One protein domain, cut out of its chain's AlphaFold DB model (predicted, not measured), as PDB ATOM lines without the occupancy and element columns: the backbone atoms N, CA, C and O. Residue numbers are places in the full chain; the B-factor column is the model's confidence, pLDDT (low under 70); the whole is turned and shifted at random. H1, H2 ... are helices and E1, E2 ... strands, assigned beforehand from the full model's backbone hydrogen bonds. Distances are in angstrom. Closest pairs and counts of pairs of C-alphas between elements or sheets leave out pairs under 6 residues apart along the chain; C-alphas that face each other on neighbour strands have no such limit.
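What this domain is: This is residues 96 to 159, 173 to 226, 233 to 264 and 294 to 310 of the 357 residues of an uncharacterized protein of Marssonina coronariae (UniProt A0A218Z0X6). A twisted sheet of seven strands, E2, E4, E7, E8, E10, E11 and E12, forms the body, and a long two-stranded arm, E5 with E6, reaches out from it beyond E4 and E7. The small pair E1 and E9 lies over one face of the sheet with E3 near the end of E9, a partial second layer, while H1 sits out at the end of the last printed stretch. The printed part has 167 residues, with twelve named strands, E1 to E12, and then one named helix, H1; the class is mostly strand. The large sheet is branched at E10, and its neighbour pairs are antiparallel. The whole is loose, with a radius of gyration of the C-alphas of 21.7 A, and elongated, spanning 82 by 45 by 34 A.

Where its parts are: E1, residues 96 to 101, begins at C-alpha 96 (21.687, 1.791, 36.094). E2, residues 111 to 120, is 30.2 A long; E3, 132 to 137, and E4, 140 to 143, follow. E5, residues 146 to 159, is 40.9 A long and ends at C-alpha 159 (26.050, -0.469, -30.076). E6, residues 173 to 185, is 37.3 A long. Then come E7, 188 to 194; E8, 204 to 210; E9, 222 to 226; E10, 235 to 244, 30.3 A long; E11, 251 to 256; and E12, 262 to 264. H1, residues 303 to 310, ends at C-alpha 310 (-1.696, 4.365, 27.480).

How they stand to each other: E10 has E2 on one side, with N 240 and O 115 at 2.9 A, and on the other side E11 beside residues 238 to 243 and E12 beside 235 to 237. E10 and E11 form a hairpin, with N 241 and O 253 within hydrogen-bond range at 2.8 A; E10 and E12 are antiparallel neighbours, with N 237 and O 262 within hydrogen-bond range at 2.8 A. E2 has E8 on its other side, with N 114 and O 207 at 3.0 A. E7 and E8 form a hairpin, with N 190 and O 208 at 2.9 A, and E4 is at the edge beside E7, with N 141 and O 189 at 3.0 A. Residues 142 to 143 of E4 also pair with residues 297 to 298, antiparallel. E4 runs on into E5 at 77 degrees, and E6 into E7 at 65 degrees. E5 and E6 are antiparallel at 164 degrees, with N 152 and O 179 at 2.9 A. E1 and E9 are antiparallel, with N 98 and O 223 at 2.8 A. E3 pairs with no named strand; its closest C-alpha to E9 is that of Ala 137, 5.2 A from Ala 226. H1 is not on the branched sheet, and 2 of its 4 O i to N i+4 pairs are within hydrogen-bond range.

The domain as a whole: The C-alphas farthest apart, those of Thr 123 and Thr 159, are 82.9 A apart. Residues 160 to 172, 227 to 232 and 265 to 293 are cut out, with C-alpha gaps of 7.0, 19.6 and 27.8 A. The links E2 to E3 and E8 to E9 are long. The mean pLDDT of the printed part is 82.8; residues 104 to 106, 149 to 159, 173 to 180 and 294 to 310 are under 70.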
ATOM      1  N   PHE A  96      20.463   2.540  36.350       96.19
ATOM      2  CA  PHE A  96      21.687   1.791  36.094       96.19
ATOM      3  C   PHE A  96      22.626   2.604  35.202       96.19
ATOM      4  O   PHE A  96      22.193   3.234  34.238       96.19
ATOM      5  N   SER A  97      23.920   2.541  35.504       95.38
ATOM      6  CA  SER A  97      24.997   3.094  34.685       95.38
ATOM      7  C   SER A  97      25.916   1.963  34.248       95.38
ATOM      8  O   SER A  97      26.494   1.263  35.082       95.38
ATOM      9  N   PHE A  98      26.095   1.819  32.941       94.81
ATOM     10  CA  PHE A  98      27.022   0.876  32.331       94.81
ATOM     11  C   PHE A  98      28.189   1.639  31.721       94.81
ATOM     12  O   PHE A  98      27.976   2.502  30.877       94.81
ATOM     13  N   SER A  99      29.414   1.321  32.136       93.25
ATOM     14  CA  SER A  99      30.637   1.818  31.507       93.25
ATOM     15  C   SER A  99      31.295   0.696  30.715       93.25
ATOM     16  O   SER A  99      31.722  -0.318  31.270       93.25
ATOM     17  N   LEU A 100      31.346   0.886  29.405       92.06
ATOM     18  CA  LEU A 100      32.000   0.047  28.421       92.06
ATOM     19  C   LEU A 100      33.403   0.618  28.219       92.06
ATOM     20  O   LEU A 100      33.568   1.668  27.614       92.06
ATOM     21  N   ARG A 101      34.427  -0.046  28.755       89.56
ATOM     22  CA  ARG A 101      35.813   0.398  28.587       89.56
ATOM     23  C   ARG A 101      36.470  -0.418  27.494       89.56
ATOM     24  O   ARG A 101      36.717  -1.611  27.674       89.56
ATOM     25  N   SER A 102      36.777   0.223  26.378       80.69
ATOM     26  CA  SER A 102      37.791  -0.279  25.463       80.69
ATOM     27  C   SER A 102      39.162  -0.187  26.128       80.69
ATOM     28  O   SER A 102      39.545   0.876  26.611       80.69
ATOM     29  N   GLY A 103      39.901  -1.295  26.185       75.94
ATOM     30  CA  GLY A 103      41.268  -1.302  26.711       75.94
ATOM     31  C   GLY A 103      42.220  -0.381  25.929       75.94
ATOM     32  O   GLY A 103      41.871   0.184  24.892       75.94
ATOM     33  N   GLN A 104      43.468  -0.270  26.387       69.38
ATOM     34  CA  GLN A 104      44.483   0.650  25.835       69.38
ATOM     35  C   GLN A 104      44.875   0.396  24.364       69.38
ATOM     36  O   GLN A 104      45.609   1.183  23.776       69.38
ATOM     37  N   HIS A 105      44.424  -0.696  23.749       66.62
ATOM     38  CA  HIS A 105      44.841  -1.111  22.404       66.62
ATOM     39  C   HIS A 105      44.042  -0.463  21.262       66.62
ATOM     40  O   HIS A 105      44.135  -0.905  20.119       66.62
ATOM     41  N   GLY A 106      43.243   0.572  21.546       69.31
ATOM     42  CA  GLY A 106      42.485   1.292  20.515       69.31
ATOM     43  C   GLY A 106      41.399   0.443  19.843       69.31
ATOM     44  O   GLY A 106      40.904   0.785  18.768       69.31
ATOM     45  N   PHE A 107      41.026  -0.687  20.450       82.00
ATOM     46  CA  PHE A 107      39.844  -1.430  20.033       82.00
ATOM     47  C   PHE A 107      38.611  -0.680  20.496       82.00
ATOM     48  O   PHE A 107      38.602  -0.153  21.589       82.00
ATOM     49  N   ARG A 108      37.558  -0.666  19.689       89.12
ATOM     50  CA  ARG A 108      36.282  -0.034  20.038       89.12
ATOM     51  C   ARG A 108      35.198  -1.095  20.106       89.12
ATOM     52  O   ARG A 108      35.289  -2.106  19.400       89.12
ATOM     53  N   PHE A 109      34.142  -0.848  20.862       92.44
ATOM     54  CA  PHE A 109      32.945  -1.671  20.757       92.44
ATOM     55  C   PHE A 109      32.119  -1.228  19.546       92.44
ATOM     56  O   PHE A 109      31.863  -0.044  19.348       92.44
ATOM     57  N   LYS A 110      31.738  -2.180  18.692       94.25
ATOM     58  CA  LYS A 110      30.891  -1.935  17.514       94.25
ATOM     59  C   LYS A 110      29.414  -1.981  17.870       94.25
ATOM     60  O   LYS A 110      28.615  -1.208  17.352       94.25
ATOM     61  N   ASN A 111      29.050  -2.940  18.712       95.75
ATOM     62  CA  ASN A 111      27.702  -3.117  19.216       95.75
ATOM     63  C   ASN A 111      27.783  -3.507  20.688       95.75
ATOM     64  O   ASN A 111      28.754  -4.138  21.112       95.75
ATOM     65  N   ALA A 112      26.735  -3.175  21.430       96.38
ATOM     66  CA  ALA A 112      26.492  -3.734  22.746       96.38
ATOM     67  C   ALA A 112      25.004  -4.047  22.901       96.38
ATOM     68  O   ALA A 112      24.154  -3.307  22.405       96.38
ATOM     69  N   ASN A 113      24.698  -5.135  23.590       97.44
ATOM     70  CA  ASN A 113      23.368  -5.468  24.066       97.44
ATOM     71  C   ASN A 113      23.428  -5.524  25.589       97.44
ATOM     72  O   ASN A 113      24.155  -6.342  26.142       97.44
ATOM     73  N   VAL A 114      22.701  -4.638  26.262       97.25
ATOM     74  CA  VAL A 114      22.555  -4.659  27.721       97.25
ATOM     75  C   VAL A 114      21.173  -5.190  28.033       97.25
ATOM     76  O   VAL A 114      20.196  -4.573  27.627       97.25
ATOM     77  N   LYS A 115      21.073  -6.293  28.764       97.75
ATOM     78  CA  LYS A 115      19.819  -6.960  29.108       97.75
ATOM     79  C   LYS A 115      19.696  -7.097  30.616       97.75
ATOM     80  O   LYS A 115      20.561  -7.679  31.262       97.75
ATOM     81  N   ILE A 116      18.599  -6.596  31.168       97.62
ATOM     82  CA  ILE A 116      18.277  -6.666  32.593       97.62
ATOM     83  C   ILE A 116      17.031  -7.534  32.748       97.62
ATOM     84  O   ILE A 116      16.004  -7.271  32.124       97.62
ATOM     85  N   ASN A 117      17.130  -8.579  33.564       97.56
ATOM     86  CA  ASN A 117      16.028  -9.475  33.898       97.56
ATOM     87  C   ASN A 117      15.668  -9.311  35.376       97.56
ATOM     88  O   ASN A 117      16.536  -9.460  36.243       97.56
ATOM     89  N   PHE A 118      14.393  -9.038  35.635       97.25
ATOM     90  CA  PHE A 118      13.824  -8.888  36.963       97.25
ATOM     91  C   PHE A 118      13.103 -10.165  37.387       97.25
ATOM     92  O   PHE A 118      12.346 -10.761  36.628       97.25
ATOM     93  N   SER A 119      13.306 -10.587  38.632       96.44
ATOM     94  CA  SER A 119      12.625 -11.762  39.183       96.44
ATOM     95  C   SER A 119      12.349 -11.597  40.674       96.44
ATOM     96  O   SER A 119      12.887 -10.700  41.322       96.44
ATOM     97  N   LYS A 120      11.460 -12.429  41.225       96.12
ATOM     98  CA  LYS A 120      11.137 -12.398  42.658       96.12
ATOM     99  C   LYS A 120      12.370 -12.761  43.482       96.12
ATOM    100  O   LYS A 120      13.133 -13.643  43.091       96.12
ATOM    101  N   HIS A 121      12.523 -12.132  44.643       95.12
ATOM    102  CA  HIS A 121      13.509 -12.583  45.615       95.12
ATOM    103  C   HIS A 121      13.106 -13.953  46.192       95.12
ATOM    104  O   HIS A 121      11.921 -14.264  46.302       95.12
ATOM    105  N   SER A 122      14.084 -14.781  46.568       93.62
ATOM    106  CA  SER A 122      13.855 -16.162  47.029       93.62
ATOM    107  C   SER A 122      13.051 -16.262  48.329       93.62
ATOM    108  O   SER A 122      12.437 -17.292  48.590       93.62
ATOM    109  N   THR A 123      13.033 -15.197  49.134       93.00
ATOM    110  CA  THR A 123      12.257 -15.117  50.384       93.00
ATOM    111  C   THR A 123      10.778 -14.813  50.162       93.00
ATOM    112  O   THR A 123       9.981 -14.951  51.087       93.00
ATOM    113  N   VAL A 124      10.392 -14.389  48.956       93.56
ATOM    114  CA  VAL A 124       9.015 -14.009  48.642       93.56
ATOM    115  C   VAL A 124       8.200 -15.253  48.301       93.56
ATOM    116  O   VAL A 124       8.637 -16.123  47.547       93.56
ATOM    117  N   ALA A 125       6.980 -15.328  48.834       93.69
ATOM    118  CA  ALA A 125       6.075 -16.441  48.575       93.69
ATOM    119  C   ALA A 125       5.802 -16.623  47.069       93.69
ATOM    120  O   ALA A 125       5.597 -15.660  46.326       93.69
ATOM    121  N   ALA A 126       5.703 -17.878  46.620       90.94
ATOM    122  CA  ALA A 126       5.463 -18.202  45.210       90.94
ATOM    123  C   ALA A 126       4.179 -17.557  44.646       90.94
ATOM    124  O   ALA A 126       4.147 -17.200  43.467       90.94
ATOM    125  N   ALA A 127       3.166 -17.360  45.498       91.62
ATOM    126  CA  ALA A 127       1.876 -16.760  45.159       91.62
ATOM    127  C   ALA A 127       1.902 -15.227  44.985       91.62
ATOM    128  O   ALA A 127       0.944 -14.675  44.455       91.62
ATOM    129  N   ALA A 128       2.969 -14.533  45.402       93.12
ATOM    130  CA  ALA A 128       3.077 -13.083  45.218       93.12
ATOM    131  C   ALA A 128       3.126 -12.705  43.725       93.12
ATOM    132  O   ALA A 128       3.487 -13.531  42.886       93.12
ATOM    133  N   SER A 129       2.816 -11.461  43.362       93.12
ATOM    134  CA  SER A 129       2.970 -10.984  41.980       93.12
ATOM    135  C   SER A 129       4.444 -10.975  41.553       93.12
ATOM    136  O   SER A 129       5.334 -10.725  42.367       93.12
ATOM    137  N   SER A 130       4.730 -11.273  40.283       94.88
ATOM    138  CA  SER A 130       6.095 -11.120  39.746       94.88
ATOM    139  C   SER A 130       6.389  -9.633  39.506       94.88
ATOM    140  O   SER A 130       5.451  -8.901  39.191       94.88
ATOM    141  N   PRO A 131       7.649  -9.176  39.642       96.75
ATOM    142  CA  PRO A 131       8.001  -7.814  39.252       96.75
ATOM    143  C   PRO A 131       7.721  -7.610  37.760       96.75
ATOM    144  O   PRO A 131       8.001  -8.500  36.956       96.75
ATOM    145  N   SER A 132       7.179  -6.448  37.403       97.31
ATOM    146  CA  SER A 132       6.833  -6.107  36.020       97.31
ATOM    147  C   SER A 132       7.352  -4.721  35.652       97.31
ATOM    148  O   SER A 132       7.278  -3.775  36.431       97.31
ATOM    149  N   VAL A 133       7.902  -4.590  34.454       97.56
ATOM    150  CA  VAL A 133       8.443  -3.356  33.896       97.56
ATOM    151  C   VAL A 133       7.287  -2.498  33.405       97.56
ATOM    152  O   VAL A 133       6.621  -2.830  32.424       97.56
ATOM    153  N   ALA A 134       7.102  -1.345  34.038       96.56
ATOM    154  CA  ALA A 134       6.035  -0.417  33.687       96.56
ATOM    155  C   ALA A 134       6.505   0.688  32.731       96.56
ATOM    156  O   ALA A 134       5.851   0.990  31.731       96.56
ATOM    157  N   LYS A 135       7.674   1.282  33.001       97.06
ATOM    158  CA  LYS A 135       8.270   2.335  32.164       97.06
ATOM    159  C   LYS A 135       9.786   2.202  32.160       97.06
ATOM    160  O   LYS A 135      10.374   1.747  33.130       97.06
ATOM    161  N   PHE A 136      10.433   2.592  31.068       97.50
ATOM    162  CA  PHE A 136      11.888   2.672  31.014       97.50
ATOM    163  C   PHE A 136      12.347   3.698  29.983       97.50
ATOM    164  O   PHE A 136      11.617   4.024  29.037       97.50
ATOM    165  N   ALA A 137      13.574   4.170  30.165       96.19
ATOM    166  CA  ALA A 137      14.243   5.113  29.291       96.19
ATOM    167  C   ALA A 137      15.758   4.814  29.235       96.19
ATOM    168  O   ALA A 137      16.308   4.289  30.203       96.19
ATOM    169  N   PRO A 138      16.447   5.136  28.124       95.38
ATOM    170  CA  PRO A 138      15.897   5.649  26.870       95.38
ATOM    171  C   PRO A 138      15.131   4.576  26.080       95.38
ATOM    172  O   PRO A 138      15.460   3.394  26.129       95.38
ATOM    173  N   ARG A 139      14.133   4.995  25.291       93.94
ATOM    174  CA  ARG A 139      13.474   4.130  24.292       93.94
ATOM    175  C   ARG A 139      14.254   4.111  22.986       93.94
ATOM    176  O   ARG A 139      14.566   3.053  22.454       93.94
ATOM    177  N   LYS A 140      14.556   5.290  22.454       92.81
ATOM    178  CA  LYS A 140      15.347   5.471  21.239       92.81
ATOM    179  C   LYS A 140      16.152   6.747  21.390       92.81
ATOM    180  O   LYS A 140      15.578   7.803  21.632       92.81
ATOM    181  N   ILE A 141      17.458   6.637  21.232       90.81
ATOM    182  CA  ILE A 141      18.363   7.781  21.175       90.81
ATOM    183  C   ILE A 141      19.273   7.596  19.966       90.81
ATOM    184  O   ILE A 141      19.667   6.472  19.627       90.81
ATOM    185  N   PHE A 142      19.530   8.698  19.270       90.38
ATOM    186  CA  PHE A 142      20.326   8.709  18.054       90.38
ATOM    187  C   PHE A 142      21.464   9.694  18.212       90.38
ATOM    188  O   PHE A 142      21.304  10.758  18.806       90.38
ATOM    189  N   GLY A 143      22.591   9.325  17.628       88.06
ATOM    190  CA  GLY A 143      23.694  10.240  17.454       88.06
ATOM    191  C   GLY A 143      23.477  11.285  16.385       88.06
ATOM    192  O   GLY A 143      22.499  11.239  15.625       88.06
ATOM    193  N   LEU A 144      24.476  12.152  16.262       84.88
ATOM    194  CA  LEU A 144      24.585  13.086  15.154       84.88
ATOM    195  C   LEU A 144      24.593  12.345  13.798       84.88
ATOM    196  O   LEU A 144      25.248  11.305  13.647       84.88
ATOM    197  N   PRO A 145      23.842  12.838  12.796       86.44
ATOM    198  CA  PRO A 145      23.867  12.272  11.455       86.44
ATOM    199  C   PRO A 145      25.203  12.464  10.750       86.44
ATOM    200  O   PRO A 145      25.700  13.577  10.631       86.44
ATOM    201  N   THR A 146      25.694  11.393  10.132       85.00
ATOM    202  CA  THR A 146      26.673  11.470   9.047       85.00
ATOM    203  C   THR A 146      25.954  11.270   7.719       85.00
ATOM    204  O   THR A 146      25.336  10.225   7.489       85.00
ATOM    205  N   VAL A 147      26.038  12.270   6.845       83.31
ATOM    206  CA  VAL A 147      25.466  12.234   5.497       83.31
ATOM    207  C   VAL A 147      26.541  11.786   4.508       83.31
ATOM    208  O   VAL A 147      27.628  12.353   4.465       83.31
ATOM    209  N   GLU A 148      26.249  10.756   3.715       75.25
ATOM    210  CA  GLU A 148      27.083  10.347   2.581       75.25
ATOM    211  C   GLU A 148      26.261  10.511   1.298       75.25
ATOM    212  O   GLU A 148      25.289   9.780   1.085       75.25
ATOM    213  N   GLY A 149      26.658  11.461   0.450       68.38
ATOM    214  CA  GLY A 149      26.147  11.561  -0.913       68.38
ATOM    215  C   GLY A 149      26.765  10.458  -1.765       68.38
ATOM    216  O   GLY A 149      27.988  10.387  -1.901       68.38
ATOM    217  N   ARG A 150      25.937   9.569  -2.320       65.00
ATOM    218  CA  ARG A 150      26.380   8.590  -3.317       65.00
ATOM    219  C   ARG A 150      25.758   8.915  -4.660       65.00
ATOM    220  O   ARG A 150      24.541   8.858  -4.817       65.00
ATOM    221  N   LYS A 151      26.629   9.197  -5.626       68.81
ATOM    222  CA  LYS A 151      26.298   9.336  -7.040       68.81
ATOM    223  C   LYS A 151      26.635   8.023  -7.739       68.81
ATOM    224  O   LYS A 151      27.806   7.685  -7.895       68.81
ATOM    225  N   ASN A 152      25.609   7.269  -8.122       59.97
ATOM    226  CA  ASN A 152      25.770   6.095  -8.972       59.97
ATOM    227  C   ASN A 152      25.464   6.482 -10.417       59.97
ATOM    228  O   ASN A 152      24.306   6.732 -10.761       59.97
ATOM    229  N   THR A 153      26.497   6.474 -11.256       62.03
ATOM    230  CA  THR A 153      26.368   6.615 -12.707       62.03
ATOM    231  C   THR A 153      26.340   5.228 -13.340       62.03
ATOM    232  O   THR A 153      27.326   4.495 -13.285       62.03
ATOM    233  N   ILE A 154      25.209   4.852 -13.937       57.22
ATOM    234  CA  ILE A 154      25.106   3.657 -14.779       57.22
ATOM    235  C   ILE A 154      25.177   4.128 -16.231       57.22
ATOM    236  O   ILE A 154      24.231   4.732 -16.739       57.22
ATOM    237  N   SER A 155      26.304   3.862 -16.888       57.66
ATOM    238  CA  SER A 155      26.490   4.112 -18.318       57.66
ATOM    239  C   SER A 155      26.231   2.829 -19.104       57.66
ATOM    240  O   SER A 155      26.963   1.851 -18.952       57.66
ATOM    241  N   GLY A 156      25.198   2.835 -19.943       46.78
ATOM    242  CA  GLY A 156      24.955   1.789 -20.932       46.78
ATOM    243  C   GLY A 156      25.360   2.279 -22.317       46.78
ATOM    244  O   GLY A 156      24.857   3.304 -22.781       46.78
ATOM    245  N   GLU A 157      26.256   1.556 -22.985       49.81
ATOM    246  CA  GLU A 157      26.541   1.769 -24.403       49.81
ATOM    247  C   GLU A 157      25.790   0.712 -25.213       49.81
ATOM    248  O   GLU A 157      26.100  -0.477 -25.141       49.81
ATOM    249  N   LEU A 158      24.763   1.137 -25.952       44.12
ATOM    250  CA  LEU A 158      24.057   0.261 -26.879       44.12
ATOM    251  C   LEU A 158      24.669   0.462 -28.270       44.12
ATOM    252  O   LEU A 158      24.384   1.453 -28.944       44.12
ATOM    253  N   THR A 159      25.539  -0.454 -28.698       49.53
ATOM    254  CA  THR A 159      26.050  -0.469 -30.076       49.53
ATOM    255  C   THR A 159      25.185  -1.384 -30.930       49.53
ATOM    256  O   THR A 159      25.251  -2.607 -30.801       49.53
ATOM    257  N   VAL A 173      24.148   4.876 -29.116       46.88
ATOM    258  CA  VAL A 173      23.373   5.684 -28.166       46.88
ATOM    259  C   VAL A 173      23.960   5.422 -26.787       46.88
ATOM    260  O   VAL A 173      23.865   4.309 -26.265       46.88
ATOM    261  N   LYS A 174      24.601   6.439 -26.207       54.09
ATOM    262  CA  LYS A 174      25.066   6.403 -24.817       54.09
ATOM    263  C   LYS A 174      23.928   6.878 -23.922       54.09
ATOM    264  O   LYS A 174      23.570   8.051 -23.946       54.09
ATOM    265  N   GLY A 175      23.341   5.954 -23.167       47.12
ATOM    266  CA  GLY A 175      22.386   6.277 -22.111       47.12
ATOM    267  C   GLY A 175      23.121   6.379 -20.782       47.12
ATOM    268  O   GLY A 175      23.663   5.382 -20.305       47.12
ATOM    269  N   GLU A 176      23.143   7.567 -20.182       51.69
ATOM    270  CA  GLU A 176      23.642   7.771 -18.824       51.69
ATOM    271  C   GLU A 176      22.448   7.912 -17.877       51.69
ATOM    272  O   GLU A 176      21.618   8.809 -18.033       51.69
ATOM    273  N   ARG A 177      22.328   6.999 -16.908       56.25
ATOM    274  CA  ARG A 177      21.373   7.134 -15.806       56.25
ATOM    275  C   ARG A 177      22.147   7.451 -14.538       56.25
ATOM    276  O   ARG A 177      22.831   6.588 -13.988       56.25
ATOM    277  N   GLU A 178      22.006   8.682 -14.068       67.75
ATOM    278  CA  GLU A 178      22.508   9.115 -12.771       67.75
ATOM    279  C   GLU A 178      21.439   8.872 -11.697       67.75
ATOM    280  O   GLU A 178      20.273   9.235 -11.863       67.75
ATOM    281  N   THR A 179      21.818   8.217 -10.601       64.19
ATOM    282  CA  THR A 179      20.980   8.097  -9.401       64.19
ATOM    283  C   THR A 179      21.744   8.637  -8.206       64.19
ATOM    284  O   THR A 179      22.797   8.108  -7.846       64.19
ATOM    285  N   GLU A 180      21.202   9.688  -7.600       68.62
ATOM    286  CA  GLU A 180      21.681  10.256  -6.346       68.62
ATOM    287  C   GLU A 180      20.773   9.772  -5.213       68.62
ATOM    288  O   GLU A 180      19.548   9.883  -5.287       68.62
ATOM    289  N   TYR A 181      21.363   9.176  -4.180       71.12
ATOM    290  CA  TYR A 181      20.635   8.796  -2.975       71.12
ATOM    291  C   TYR A 181      21.437   9.187  -1.738       71.12
ATOM    292  O   TYR A 181      22.610   8.838  -1.587       71.12
ATOM    293  N   GLU A 182      20.779   9.906  -0.834       73.12
ATOM    294  CA  GLU A 182      21.348  10.306   0.444       73.12
ATOM    295  C   GLU A 182      21.113   9.192   1.467       73.12
ATOM    296  O   GLU A 182      19.974   8.851   1.800       73.12
ATOM    297  N   LYS A 183      22.195   8.595   1.972       80.56
ATOM    298  CA  LYS A 183      22.106   7.598   3.041       80.56
ATOM    299  C   LYS A 183      22.644   8.189   4.334       80.56
ATOM    300  O   LYS A 183      23.837   8.453   4.452       80.56
ATOM    301  N   GLN A 184      21.757   8.359   5.311       83.06
ATOM    302  CA  GLN A 184      22.128   8.836   6.640       83.06
ATOM    303  C   GLN A 184      22.581   7.673   7.519       83.06
ATOM    304  O   GLN A 184      21.873   6.674   7.679       83.06
ATOM    305  N   TYR A 185      23.756   7.822   8.120       86.44
ATOM    306  CA  TYR A 185      24.288   6.895   9.107       86.44
ATOM    307  C   TYR A 185      24.358   7.591  10.458       86.44
ATOM    308  O   TYR A 185      24.818   8.724  10.546       86.44
ATOM    309  N   ARG A 186      23.875   6.921  11.507       90.44
ATOM    310  CA  ARG A 186      23.941   7.405  12.890       90.44
ATOM    311  C   ARG A 186      24.248   6.227  13.802       90.44
ATOM    312  O   ARG A 186      23.823   5.105  13.497       90.44
ATOM    313  N   PHE A 187      24.926   6.472  14.918       90.06
ATOM    314  CA  PHE A 187      24.862   5.521  16.020       90.06
ATOM    315  C   PHE A 187      23.454   5.550  16.623       90.06
ATOM    316  O   PHE A 187      22.718   6.537  16.496       90.06
ATOM    317  N   LYS A 188      23.042   4.437  17.220       94.25
ATOM    318  CA  LYS A 188      21.697   4.303  17.781       94.25
ATOM    319  C   LYS A 188      21.709   3.425  19.017       94.25
ATOM    320  O   LYS A 188      22.339   2.369  18.996       94.25
ATOM    321  N   THR A 189      20.929   3.819  20.016       95.56
ATOM    322  CA  THR A 189      20.550   2.946  21.127       95.56
ATOM    323  C   THR A 189      19.044   2.778  21.120       95.56
ATOM    324  O   THR A 189      18.296   3.758  21.136       95.56
ATOM    325  N   ILE A 190      18.598   1.527  21.060       96.69
ATOM    326  CA  ILE A 190      17.183   1.166  21.031       96.69
ATOM    327  C   ILE A 190      16.889   0.310  22.255       96.69
ATOM    328  O   ILE A 190      17.374  -0.812  22.355       96.69
ATOM    329  N   GLY A 191      16.084   0.849  23.161       97.06
ATOM    330  CA  GLY A 191      15.543   0.145  24.310       97.06
ATOM    331  C   GLY A 191      14.231  -0.560  23.971       97.06
ATOM    332  O   GLY A 191      13.309   0.046  23.420       97.06
ATOM    333  N   ASN A 192      14.136  -1.829  24.345       97.12
ATOM    334  CA  ASN A 192      12.967  -2.686  24.194       97.12
ATOM    335  C   ASN A 192      12.724  -3.475  25.486       97.12
ATOM    336  O   ASN A 192      13.523  -3.452  26.419       97.12
ATOM    337  N   PHE A 193      11.594  -4.167  25.533       95.69
ATOM    338  CA  PHE A 193      11.189  -4.993  26.659       95.69
ATOM    339  C   PHE A 193      10.613  -6.311  26.150       95.69
ATOM    340  O   PHE A 193      10.170  -6.408  25.004       95.69
ATOM    341  N   TRP A 194      10.682  -7.334  26.988       95.06
ATOM    342  CA  TRP A 194      10.289  -8.699  26.670       95.06
ATOM    343  C   TRP A 194       9.745  -9.383  27.930       95.06
ATOM    344  O   TRP A 194      10.033  -8.950  29.044       95.06
ATOM    345  N   SER A 195       8.946 -10.435  27.756       94.44
ATOM    346  CA  SER A 195       8.454 -11.285  28.845       94.44
ATOM    347  C   SER A 195       9.099 -12.670  28.756       94.44
ATOM    348  O   SER A 195       9.013 -13.344  27.729       94.44
ATOM    349  N   SER A 196       9.768 -13.113  29.818       89.88
ATOM    350  CA  SER A 196      10.390 -14.439  29.907       89.88
ATOM    351  C   SER A 196       9.363 -15.569  29.849       89.88
ATOM    352  O   SER A 196       9.677 -16.678  29.414       89.88
ATOM    353  N   LYS A 197       8.127 -15.283  30.261       88.50
ATOM    354  CA  LYS A 197       6.976 -16.187  30.199       88.50
ATOM    355  C   LYS A 197       6.112 -15.812  28.993       88.50
ATOM    356  O   LYS A 197       6.114 -14.660  28.571       88.50
ATOM    357  N   MET A 198       5.328 -16.743  28.452       80.75
ATOM    358  CA  MET A 198       4.350 -16.455  27.382       80.75
ATOM    359  C   MET A 198       3.139 -15.627  27.883       80.75
ATOM    360  O   MET A 198       1.993 -15.956  27.594       80.75
ATOM    361  N   GLY A 199       3.372 -14.580  28.678       74.94
ATOM    362  CA  GLY A 199       2.357 -13.753  29.326       74.94
ATOM    363  C   GLY A 199       2.571 -12.255  29.112       74.94
ATOM    364  O   GLY A 199       3.455 -11.831  28.371       74.94
ATOM    365  N   SER A 200       1.728 -11.458  29.769       71.81
ATOM    366  CA  SER A 200       1.728  -9.989  29.727       71.81
ATOM    367  C   SER A 200       2.706  -9.328  30.703       71.81
ATOM    368  O   SER A 200       2.796  -8.101  30.730       71.81
ATOM    369  N   ASP A 201       3.403 -10.119  31.515       87.44
ATOM    370  CA  ASP A 201       4.276  -9.624  32.575       87.44
ATOM    371  C   ASP A 201       5.672  -9.370  32.008       87.44
ATOM    372  O   ASP A 201       6.502 -10.271  31.900       87.44
ATOM    373  N   TRP A 202       5.923  -8.131  31.603       95.88
ATOM    374  CA  TRP A 202       7.206  -7.719  31.047       95.88
ATOM    375  C   TRP A 202       8.270  -7.708  32.142       95.88
ATOM    376  O   TRP A 202       8.319  -6.787  32.939       95.88
ATOM    377  N   ASP A 203       9.138  -8.707  32.206       96.62
ATOM    378  CA  ASP A 203      10.161  -8.846  33.252       96.62
ATOM    379  C   ASP A 203      11.590  -8.623  32.732       96.62
ATOM    380  O   ASP A 203      12.555  -8.643  33.498       96.62
ATOM    381  N   ILE A 204      11.748  -8.399  31.426       97.31
ATOM    382  CA  ILE A 204      13.036  -8.152  30.782       97.31
ATOM    383  C   ILE A 204      13.010  -6.798  30.083       97.31
ATOM    384  O   ILE A 204      12.108  -6.504  29.298       97.31
ATOM    385  N   VAL A 205      14.063  -6.011  30.284       98.06
ATOM    386  CA  VAL A 205      14.384  -4.845  29.450       98.06
ATOM    387  C   VAL A 205      15.736  -5.052  28.798       98.06
ATOM    388  O   VAL A 205      16.616  -5.690  29.376       98.06
ATOM    389  N   TYR A 206      15.922  -4.523  27.597       97.94
ATOM    390  CA  TYR A 206      17.225  -4.553  26.958       97.94
ATOM    391  C   TYR A 206      17.458  -3.358  26.043       97.94
ATOM    392  O   TYR A 206      16.517  -2.794  25.486       97.94
ATOM    393  N   TRP A 207      18.724  -2.998  25.862       98.25
ATOM    394  CA  TRP A 207      19.169  -1.919  24.993       98.25
ATOM    395  C   TRP A 207      20.173  -2.430  23.973       98.25
ATOM    396  O   TRP A 207      21.226  -2.944  24.337       98.25
ATOM    397  N   ASP A 208      19.847  -2.230  22.699       97.69
ATOM    398  CA  ASP A 208      20.732  -2.480  21.566       97.69
ATOM    399  C   ASP A 208      21.447  -1.190  21.162       97.69
ATOM    400  O   ASP A 208      20.831  -0.294  20.576       97.69
ATOM    401  N   MET A 209      22.749  -1.117  21.420       97.06
ATOM    402  CA  MET A 209      23.650  -0.060  20.965       97.06
ATOM    403  C   MET A 209      24.337  -0.502  19.672       97.06
ATOM    404  O   MET A 209      24.879  -1.607  19.602       97.06
ATOM    405  N   ARG A 210      24.334   0.342  18.635       96.19
ATOM    406  CA  ARG A 210      25.014   0.057  17.359       96.19
ATOM    407  C   ARG A 210      25.822   1.253  16.880       96.19
ATOM    408  O   ARG A 210      25.282   2.362  16.824       96.19
ATOM    409  N   GLU A 211      27.070   1.003  16.483       94.62
ATOM    410  CA  GLU A 211      27.985   2.023  15.965       94.62
ATOM    411  C   GLU A 211      27.465   2.640  14.664       94.62
ATOM    412  O   GLU A 211      26.723   2.030  13.876       94.62
ATOM    413  N   ASN A 212      27.932   3.854  14.390       93.12
ATOM    414  CA  ASN A 212      27.817   4.431  13.066       93.12
ATOM    415  C   ASN A 212      28.740   3.668  12.099       93.12
ATOM    416  O   ASN A 212      29.960   3.821  12.113       93.12
ATOM    417  N   LYS A 213      28.150   2.856  11.212       91.12
ATOM    418  CA  LYS A 213      28.897   2.033  10.241       91.12
ATOM    419  C   LYS A 213      29.802   2.839   9.301       91.12
ATOM    420  O   LYS A 213      30.688   2.246   8.681       91.12
ATOM    421  N   ARG A 214      29.548   4.144   9.147       88.94
ATOM    422  CA  ARG A 214      30.328   5.026   8.282       88.94
ATOM    423  C   ARG A 214      31.569   5.553   8.991       88.94
ATOM    424  O   ARG A 214      32.656   5.366   8.454       88.94
ATOM    425  N   THR A 215      31.407   6.178  10.158       88.00
ATOM    426  CA  THR A 215      32.537   6.769  10.898       88.00
ATOM    427  C   THR A 215      33.380   5.708  11.592       88.00
ATOM    428  O   THR A 215      34.596   5.846  11.654       88.00
ATOM    429  N   LYS A 216      32.764   4.591  12.019       91.44
ATOM    430  CA  LYS A 216      33.432   3.499  12.746       91.44
ATOM    431  C   LYS A 216      34.190   4.003  13.982       91.44
ATOM    432  O   LYS A 216      35.244   3.468  14.310       91.44
ATOM    433  N   GLU A 217      33.648   5.014  14.652       88.44
ATOM    434  CA  GLU A 217      34.198   5.556  15.904       88.44
ATOM    435  C   GLU A 217      33.858   4.666  17.104       88.44
ATOM    436  O   GLU A 217      34.584   4.649  18.089       88.44
ATOM    437  N   GLY A 218      32.835   3.819  16.966       91.44
ATOM    438  CA  GLY A 218      32.389   2.879  17.988       91.44
ATOM    439  C   GLY A 218      31.008   3.247  18.509       91.44
ATOM    440  O   GLY A 218      30.283   4.041  17.902       91.44
ATOM    441  N   ILE A 219      30.619   2.604  19.602       93.50
ATOM    442  CA  ILE A 219      29.496   3.031  20.436       93.50
ATOM    443  C   ILE A 219      30.023   3.840  21.623       93.50
ATOM    444  O   ILE A 219      31.180   3.653  21.991       93.50
ATOM    445  N   PRO A 220      29.184   4.676  22.248       92.25
ATOM    446  CA  PRO A 220      29.577   5.413  23.443       92.25
ATOM    447  C   PRO A 220      30.011   4.503  24.592       92.25
ATOM    448  O   PRO A 220      29.430   3.435  24.810       92.25
ATOM    449  N   ASP A 221      30.994   4.973  25.354       92.12
ATOM    450  CA  ASP A 221      31.601   4.246  26.474       92.12
ATOM    451  C   ASP A 221      30.696   4.204  27.712       92.12
ATOM    452  O   ASP A 221      30.984   3.497  28.682       92.12
ATOM    453  N   ARG A 222      29.592   4.959  27.717       93.62
ATOM    454  CA  ARG A 222      28.634   4.990  28.821       93.62
ATOM    455  C   ARG A 222      27.197   4.863  28.336       93.62
ATOM    456  O   ARG A 222      26.774   5.511  27.382       93.62
ATOM    457  N   LEU A 223      26.421   4.062  29.058       95.06
ATOM    458  CA  LEU A 223      24.976   3.955  28.906       95.06
ATOM    459  C   LEU A 223      24.302   4.107  30.272       95.06
ATOM    460  O   LEU A 223      24.450   3.249  31.140       95.06
ATOM    461  N   ASN A 224      23.516   5.170  30.425       95.75
ATOM    462  CA  ASN A 224      22.639   5.374  31.574       95.75
ATOM    463  C   ASN A 224      21.211   4.977  31.198       95.75
ATOM    464  O   ASN A 224      20.696   5.397  30.158       95.75
ATOM    465  N   VAL A 225      20.570   4.174  32.043       97.12
ATOM    466  CA  VAL A 225      19.197   3.714  31.831       97.12
ATOM    467  C   VAL A 225      18.391   3.831  33.114       97.12
ATOM    468  O   VAL A 225      18.907   3.607  34.205       97.12
ATOM    469  N   ALA A 226      17.111   4.149  32.972       97.56
ATOM    470  CA  ALA A 226      16.163   4.218  34.071       97.56
ATOM    471  C   ALA A 226      15.000   3.262  33.812       97.56
ATOM    472  O   ALA A 226      14.514   3.158  32.683       97.56
ATOM    473  N   GLU A 233       6.755  -6.478  46.661       96.50
ATOM    474  CA  GLU A 233       7.646  -7.352  47.427       96.50
ATOM    475  C   GLU A 233       9.111  -7.178  46.993       96.50
ATOM    476  O   GLU A 233       9.362  -6.697  45.882       96.50
ATOM    477  N   PRO A 234      10.092  -7.609  47.814       96.19
ATOM    478  CA  PRO A 234      11.492  -7.662  47.410       96.19
ATOM    479  C   PRO A 234      11.709  -8.421  46.098       96.19
ATOM    480  O   PRO A 234      11.167  -9.504  45.859       96.19
ATOM    481  N   PHE A 235      12.557  -7.870  45.241       96.56
ATOM    482  CA  PHE A 235      12.860  -8.442  43.935       96.56
ATOM    483  C   PHE A 235      14.345  -8.310  43.620       96.56
ATOM    484  O   PHE A 235      15.097  -7.639  44.325       96.56
ATOM    485  N   VAL A 236      14.785  -8.992  42.569       96.62
ATOM    486  CA  VAL A 236      16.184  -8.998  42.149       96.62
ATOM    487  C   VAL A 236      16.320  -8.658  40.675       96.62
ATOM    488  O   VAL A 236      15.413  -8.944  39.890       96.62
ATOM    489  N   ALA A 237      17.463  -8.092  40.291       96.31
ATOM    490  CA  ALA A 237      17.851  -7.904  38.899       96.31
ATOM    491  C   ALA A 237      19.143  -8.660  38.579       96.31
ATOM    492  O   ALA A 237      20.147  -8.550  39.282       96.31
ATOM    493  N   SER A 238      19.121  -9.399  37.476       95.44
ATOM    494  CA  SER A 238      20.317  -9.959  36.846       95.44
ATOM    495  C   SER A 238      20.592  -9.222  35.543       95.44
ATOM    496  O   SER A 238      19.654  -8.849  34.835       95.44
ATOM    497  N   VAL A 239      21.865  -8.993  35.235       95.19
ATOM    498  CA  VAL A 239      22.272  -8.240  34.049       95.19
ATOM    499  C   VAL A 239      23.270  -9.026  33.230       95.19
ATOM    500  O   VAL A 239      24.271  -9.527  33.739       95.19
ATOM    501  N   GLU A 240      22.987  -9.068  31.940       95.00
ATOM    502  CA  GLU A 240      23.804  -9.650  30.894       95.00
ATOM    503  C   GLU A 240      24.176  -8.531  29.919       95.00
ATOM    504  O   GLU A 240      23.316  -7.777  29.464       95.00
ATOM    505  N   VAL A 241      25.463  -8.391  29.625       94.69
ATOM    506  CA  VAL A 241      25.981  -7.437  28.649       94.69
ATOM    507  C   VAL A 241      26.773  -8.197  27.600       94.69
ATOM    508  O   VAL A 241      27.804  -8.795  27.901       94.69
ATOM    509  N   THR A 242      26.306  -8.159  26.360       94.62
ATOM    510  CA  THR A 242      27.017  -8.702  25.204       94.62
ATOM    511  C   THR A 242      27.671  -7.563  24.439       94.62
ATOM    512  O   THR A 242      27.006  -6.574  24.149       94.62
ATOM    513  N   VAL A 243      28.944  -7.687  24.068       93.62
ATOM    514  CA  VAL A 243      29.637  -6.689  23.239       93.62
ATOM    515  C   VAL A 243      30.290  -7.323  22.016       93.62
ATOM    516  O   VAL A 243      30.777  -8.454  22.058       93.62
ATOM    517  N   ASP A 244      30.349  -6.551  20.934       92.44
ATOM    518  CA  ASP A 244      31.055  -6.909  19.707       92.44
ATOM    519  C   ASP A 244      32.271  -6.008  19.502       92.44
ATOM    520  O   ASP A 244      32.188  -4.785  19.621       92.44
ATOM    521  N   THR A 245      33.392  -6.601  19.105       86.69
ATOM    522  CA  THR A 245      34.644  -5.908  18.766       86.69
ATOM    523  C   THR A 245      34.963  -6.079  17.273       86.69
ATOM    524  O   THR A 245      34.275  -6.812  16.555       86.69
ATOM    525  N   PRO A 246      36.011  -5.427  16.735       84.12
ATOM    526  CA  PRO A 246      36.414  -5.650  15.357       84.12
ATOM    527  C   PRO A 246      36.871  -7.066  15.027       84.12
ATOM    528  O   PRO A 246      36.733  -7.451  13.869       84.12
ATOM    529  N   PHE A 247      37.344  -7.810  16.025       82.88
ATOM    530  CA  PHE A 247      38.007  -9.102  15.845       82.88
ATOM    531  C   PHE A 247      37.185 -10.285  16.362       82.88
ATOM    532  O   PHE A 247      37.414 -11.410  15.935       82.88
ATOM    533  N   ALA A 248      36.219 -10.040  17.248       80.25
ATOM    534  CA  ALA A 248      35.354 -11.069  17.808       80.25
ATOM    535  C   ALA A 248      33.989 -10.496  18.210       80.25
ATOM    536  O   ALA A 248      33.886  -9.345  18.646       80.25
ATOM    537  N   SER A 249      32.952 -11.311  18.044       83.56
ATOM    538  CA  SER A 249      31.557 -11.007  18.367       83.56
ATOM    539  C   SER A 249      31.079 -11.813  19.567       83.56
ATOM    540  O   SER A 249      31.537 -12.937  19.771       83.56
ATOM    541  N   GLY A 250      30.099 -11.283  20.294       80.44
ATOM    542  CA  GLY A 250      29.392 -12.046  21.320       80.44
ATOM    543  C   GLY A 250      30.167 -12.236  22.621       80.44
ATOM    544  O   GLY A 250      29.949 -13.227  23.315       80.44
ATOM    545  N   PHE A 251      31.071 -11.319  22.974       79.81
ATOM    546  CA  PHE A 251      31.694 -11.399  24.287       79.81
ATOM    547  C   PHE A 251      30.670 -11.084  25.377       79.81
ATOM    548  O   PHE A 251      30.024 -10.038  25.339       79.81
ATOM    549  N   LEU A 252      30.546 -11.981  26.354       82.38
ATOM    550  CA  LEU A 252      29.533 -11.914  27.402       82.38
ATOM    551  C   LEU A 252      30.146 -11.479  28.734       82.38
ATOM    552  O   LEU A 252      31.050 -12.124  29.264       82.38
ATOM    553  N   SER A 253      29.589 -10.422  29.310       80.25
ATOM    554  CA  SER A 253      29.846  -9.954  30.667       80.25
ATOM    555  C   SER A 253      28.547  -9.977  31.468       80.25
ATOM    556  O   SER A 253      27.471  -9.743  30.932       80.25
ATOM    557  N   HIS A 254      28.626 -10.282  32.755       83.56
ATOM    558  CA  HIS A 254      27.487 -10.394  33.660       83.56
ATOM    559  C   HIS A 254      27.761  -9.601  34.944       83.56
ATOM    560  O   HIS A 254      28.074 -10.213  35.971       83.56
ATOM    561  N   PRO A 255      27.626  -8.258  34.918       77.44
ATOM    562  CA  PRO A 255      27.826  -7.431  36.108       77.44
ATOM    563  C   PRO A 255      27.011  -7.930  37.307       77.44
ATOM    564  O   PRO A 255      27.491  -7.910  38.429       77.44
ATOM    565  N   TRP A 256      25.819  -8.483  37.072       82.06
ATOM    566  CA  TRP A 256      25.049  -9.174  38.104       82.06
ATOM    567  C   TRP A 256      24.567 -10.525  37.584       82.06
ATOM    568  O   TRP A 256      23.646 -10.609  36.768       82.06
ATOM    569  N   LYS A 257      25.209 -11.604  38.040       83.44
ATOM    570  CA  LYS A 257      24.878 -12.979  37.639       83.44
ATOM    571  C   LYS A 257      23.582 -13.436  38.299       83.44
ATOM    572  O   LYS A 257      23.230 -12.982  39.379       83.44
ATOM    573  N   ARG A 258      22.931 -14.454  37.728       82.69
ATOM    574  CA  ARG A 258      21.790 -15.127  38.385       82.69
ATOM    575  C   ARG A 258      22.130 -15.688  39.770       82.69
ATOM    576  O   ARG A 258      21.255 -15.755  40.619       82.69
ATOM    577  N   SER A 259      23.386 -16.081  39.995       84.00
ATOM    578  CA  SER A 259      23.868 -16.573  41.291       84.00
ATOM    579  C   SER A 259      24.162 -15.463  42.305       84.00
ATOM    580  O   SER A 259      24.335 -15.761  43.477       84.00
ATOM    581  N   ASN A 260      24.277 -14.213  41.854       86.25
ATOM    582  CA  ASN A 260      24.551 -13.049  42.691       86.25
ATOM    583  C   ASN A 260      23.901 -11.798  42.067       86.25
ATOM    584  O   ASN A 260      24.591 -10.972  41.453       86.25
ATOM    585  N   PRO A 261      22.560 -11.723  42.103       91.06
ATOM    586  CA  PRO A 261      21.830 -10.629  41.489       91.06
ATOM    587  C   PRO A 261      21.846  -9.381  42.388       91.06
ATOM    588  O   PRO A 261      22.102  -9.460  43.590       91.06
ATOM    589  N   ALA A 262      21.536  -8.219  41.815       91.19
ATOM    590  CA  ALA A 262      21.263  -7.016  42.599       91.19
ATOM    591  C   ALA A 262      19.906  -7.174  43.300       91.19
ATOM    592  O   ALA A 262      18.921  -7.513  42.643       91.19
ATOM    593  N   VAL A 263      19.848  -6.954  44.616       93.69
ATOM    594  CA  VAL A 263      18.630  -7.126  45.427       93.69
ATOM    595  C   VAL A 263      18.016  -5.763  45.734       93.69
ATOM    596  O   VAL A 263      18.711  -4.850  46.172       93.69
ATOM    597  N   PHE A 264      16.704  -5.641  45.537       94.50
ATOM    598  CA  PHE A 264      15.933  -4.428  45.796       94.50
ATOM    599  C   PHE A 264      14.852  -4.726  46.830       94.50
ATOM    600  O   PHE A 264      13.990  -5.582  46.620       94.50
ATOM    601  N   GLU A 294      25.602  11.896  27.123       69.94
ATOM    602  CA  GLU A 294      26.754  12.684  26.681       69.94
ATOM    603  C   GLU A 294      26.291  13.745  25.657       69.94
ATOM    604  O   GLU A 294      25.207  13.638  25.078       69.94
ATOM    605  N   GLU A 295      27.058  14.810  25.445       54.88
ATOM    606  CA  GLU A 295      26.619  15.977  24.649       54.88
ATOM    607  C   GLU A 295      26.340  15.655  23.159       54.88
ATOM    608  O   GLU A 295      25.811  16.481  22.421       54.88
ATOM    609  N   GLU A 296      26.630  14.428  22.718       58.09
ATOM    610  CA  GLU A 296      26.507  13.953  21.335       58.09
ATOM    611  C   GLU A 296      25.134  13.336  20.973       58.09
ATOM    612  O   GLU A 296      24.970  12.770  19.884       58.09
ATOM    613  N   TRP A 297      24.137  13.408  21.863       58.22
ATOM    614  CA  TRP A 297      22.850  12.718  21.690       58.22
ATOM    615  C   TRP A 297      21.674  13.644  21.338       58.22
ATOM    616  O   TRP A 297      21.331  14.564  22.078       58.22
ATOM    617  N   GLU A 298      20.943  13.304  20.269       57.59
ATOM    618  CA  GLU A 298      19.610  13.852  19.987       57.59
ATOM    619  C   GLU A 298      18.529  12.894  20.520       57.59
ATOM    620  O   GLU A 298      18.267  11.816  19.967       57.59
ATOM    621  N   GLY A 299      17.860  13.293  21.605       52.75
ATOM    622  CA  GLY A 299      16.711  12.570  22.144       52.75
ATOM    623  C   GLY A 299      15.492  12.695  21.230       52.75
ATOM    624  O   GLY A 299      14.769  13.687  21.289       52.75
ATOM    625  N   ARG A 300      15.208  11.675  20.408       51.94
ATOM    626  CA  ARG A 300      13.926  11.586  19.690       51.94
ATOM    627  C   ARG A 300      12.882  10.937  20.586       51.94
ATOM    628  O   ARG A 300      12.709   9.719  20.570       51.94
ATOM    629  N   VAL A 301      12.176  11.763  21.354       49.00
ATOM    630  CA  VAL A 301      10.955  11.334  22.044       49.00
ATOM    631  C   VAL A 301       9.945  10.939  20.967       49.00
ATOM    632  O   VAL A 301       9.490  11.760  20.177       49.00
ATOM    633  N   THR A 302       9.660   9.644  20.846       45.75
ATOM    634  CA  THR A 302       8.604   9.164  19.954       45.75
ATOM    635  C   THR A 302       7.269   9.279  20.678       45.75
ATOM    636  O   THR A 302       6.836   8.308  21.297       45.75
ATOM    637  N   ASP A 303       6.601  10.427  20.551       41.44
ATOM    638  CA  ASP A 303       5.240  10.679  21.068       41.44
ATOM    639  C   ASP A 303       4.213   9.605  20.638       41.44
ATOM    640  O   ASP A 303       3.173   9.415  21.267       41.44
ATOM    641  N   ALA A 304       4.503   8.859  19.568       45.06
ATOM    642  CA  ALA A 304       3.648   7.791  19.056       45.06
ATOM    643  C   ALA A 304       3.578   6.547  19.969       45.06
ATOM    644  O   ALA A 304       2.526   5.921  20.049       45.06
ATOM    645  N   ALA A 305       4.660   6.189  20.670       50.81
ATOM    646  CA  ALA A 305       4.706   4.955  21.467       50.81
ATOM    647  C   ALA A 305       4.022   5.099  22.840       50.81
ATOM    648  O   ALA A 305       3.464   4.130  23.355       50.81
ATOM    649  N   GLU A 306       4.024   6.302  23.429       52.56
ATOM    650  CA  GLU A 306       3.325   6.557  24.698       52.56
ATOM    651  C   GLU A 306       1.798   6.523  24.526       52.56
ATOM    652  O   GLU A 306       1.100   5.990  25.391       52.56
ATOM    653  N   ARG A 307       1.271   6.976  23.377       46.94
ATOM    654  CA  ARG A 307      -0.171   6.880  23.075       46.94
ATOM    655  C   ARG A 307      -0.660   5.434  22.981       46.94
ATOM    656  O   ARG A 307      -1.749   5.130  23.457       46.94
ATOM    657  N   GLU A 308       0.141   4.537  22.415       50.56
ATOM    658  CA  GLU A 308      -0.247   3.134  22.229       50.56
ATOM    659  C   GLU A 308      -0.191   2.326  23.542       50.56
ATOM    660  O   GLU A 308      -1.057   1.489  23.804       50.56
ATOM    661  N   GLY A 309       0.775   2.629  24.420       47.97
ATOM    662  CA  GLY A 309       0.855   2.044  25.765       47.97
ATOM    663  C   GLY A 309      -0.272   2.508  26.697       47.97
ATOM    664  O   GLY A 309      -0.863   1.689  27.400       47.97
ATOM    665  N   ALA A 310      -0.622   3.799  26.659       49.19
ATOM    666  CA  ALA A 310      -1.696   4.365  27.480       49.19
ATOM    667  C   ALA A 310      -3.089   3.828  27.093       49.19
ATOM    668  O   ALA A 310      -3.898   3.519  27.968       49.19
TER     669      ALA A 310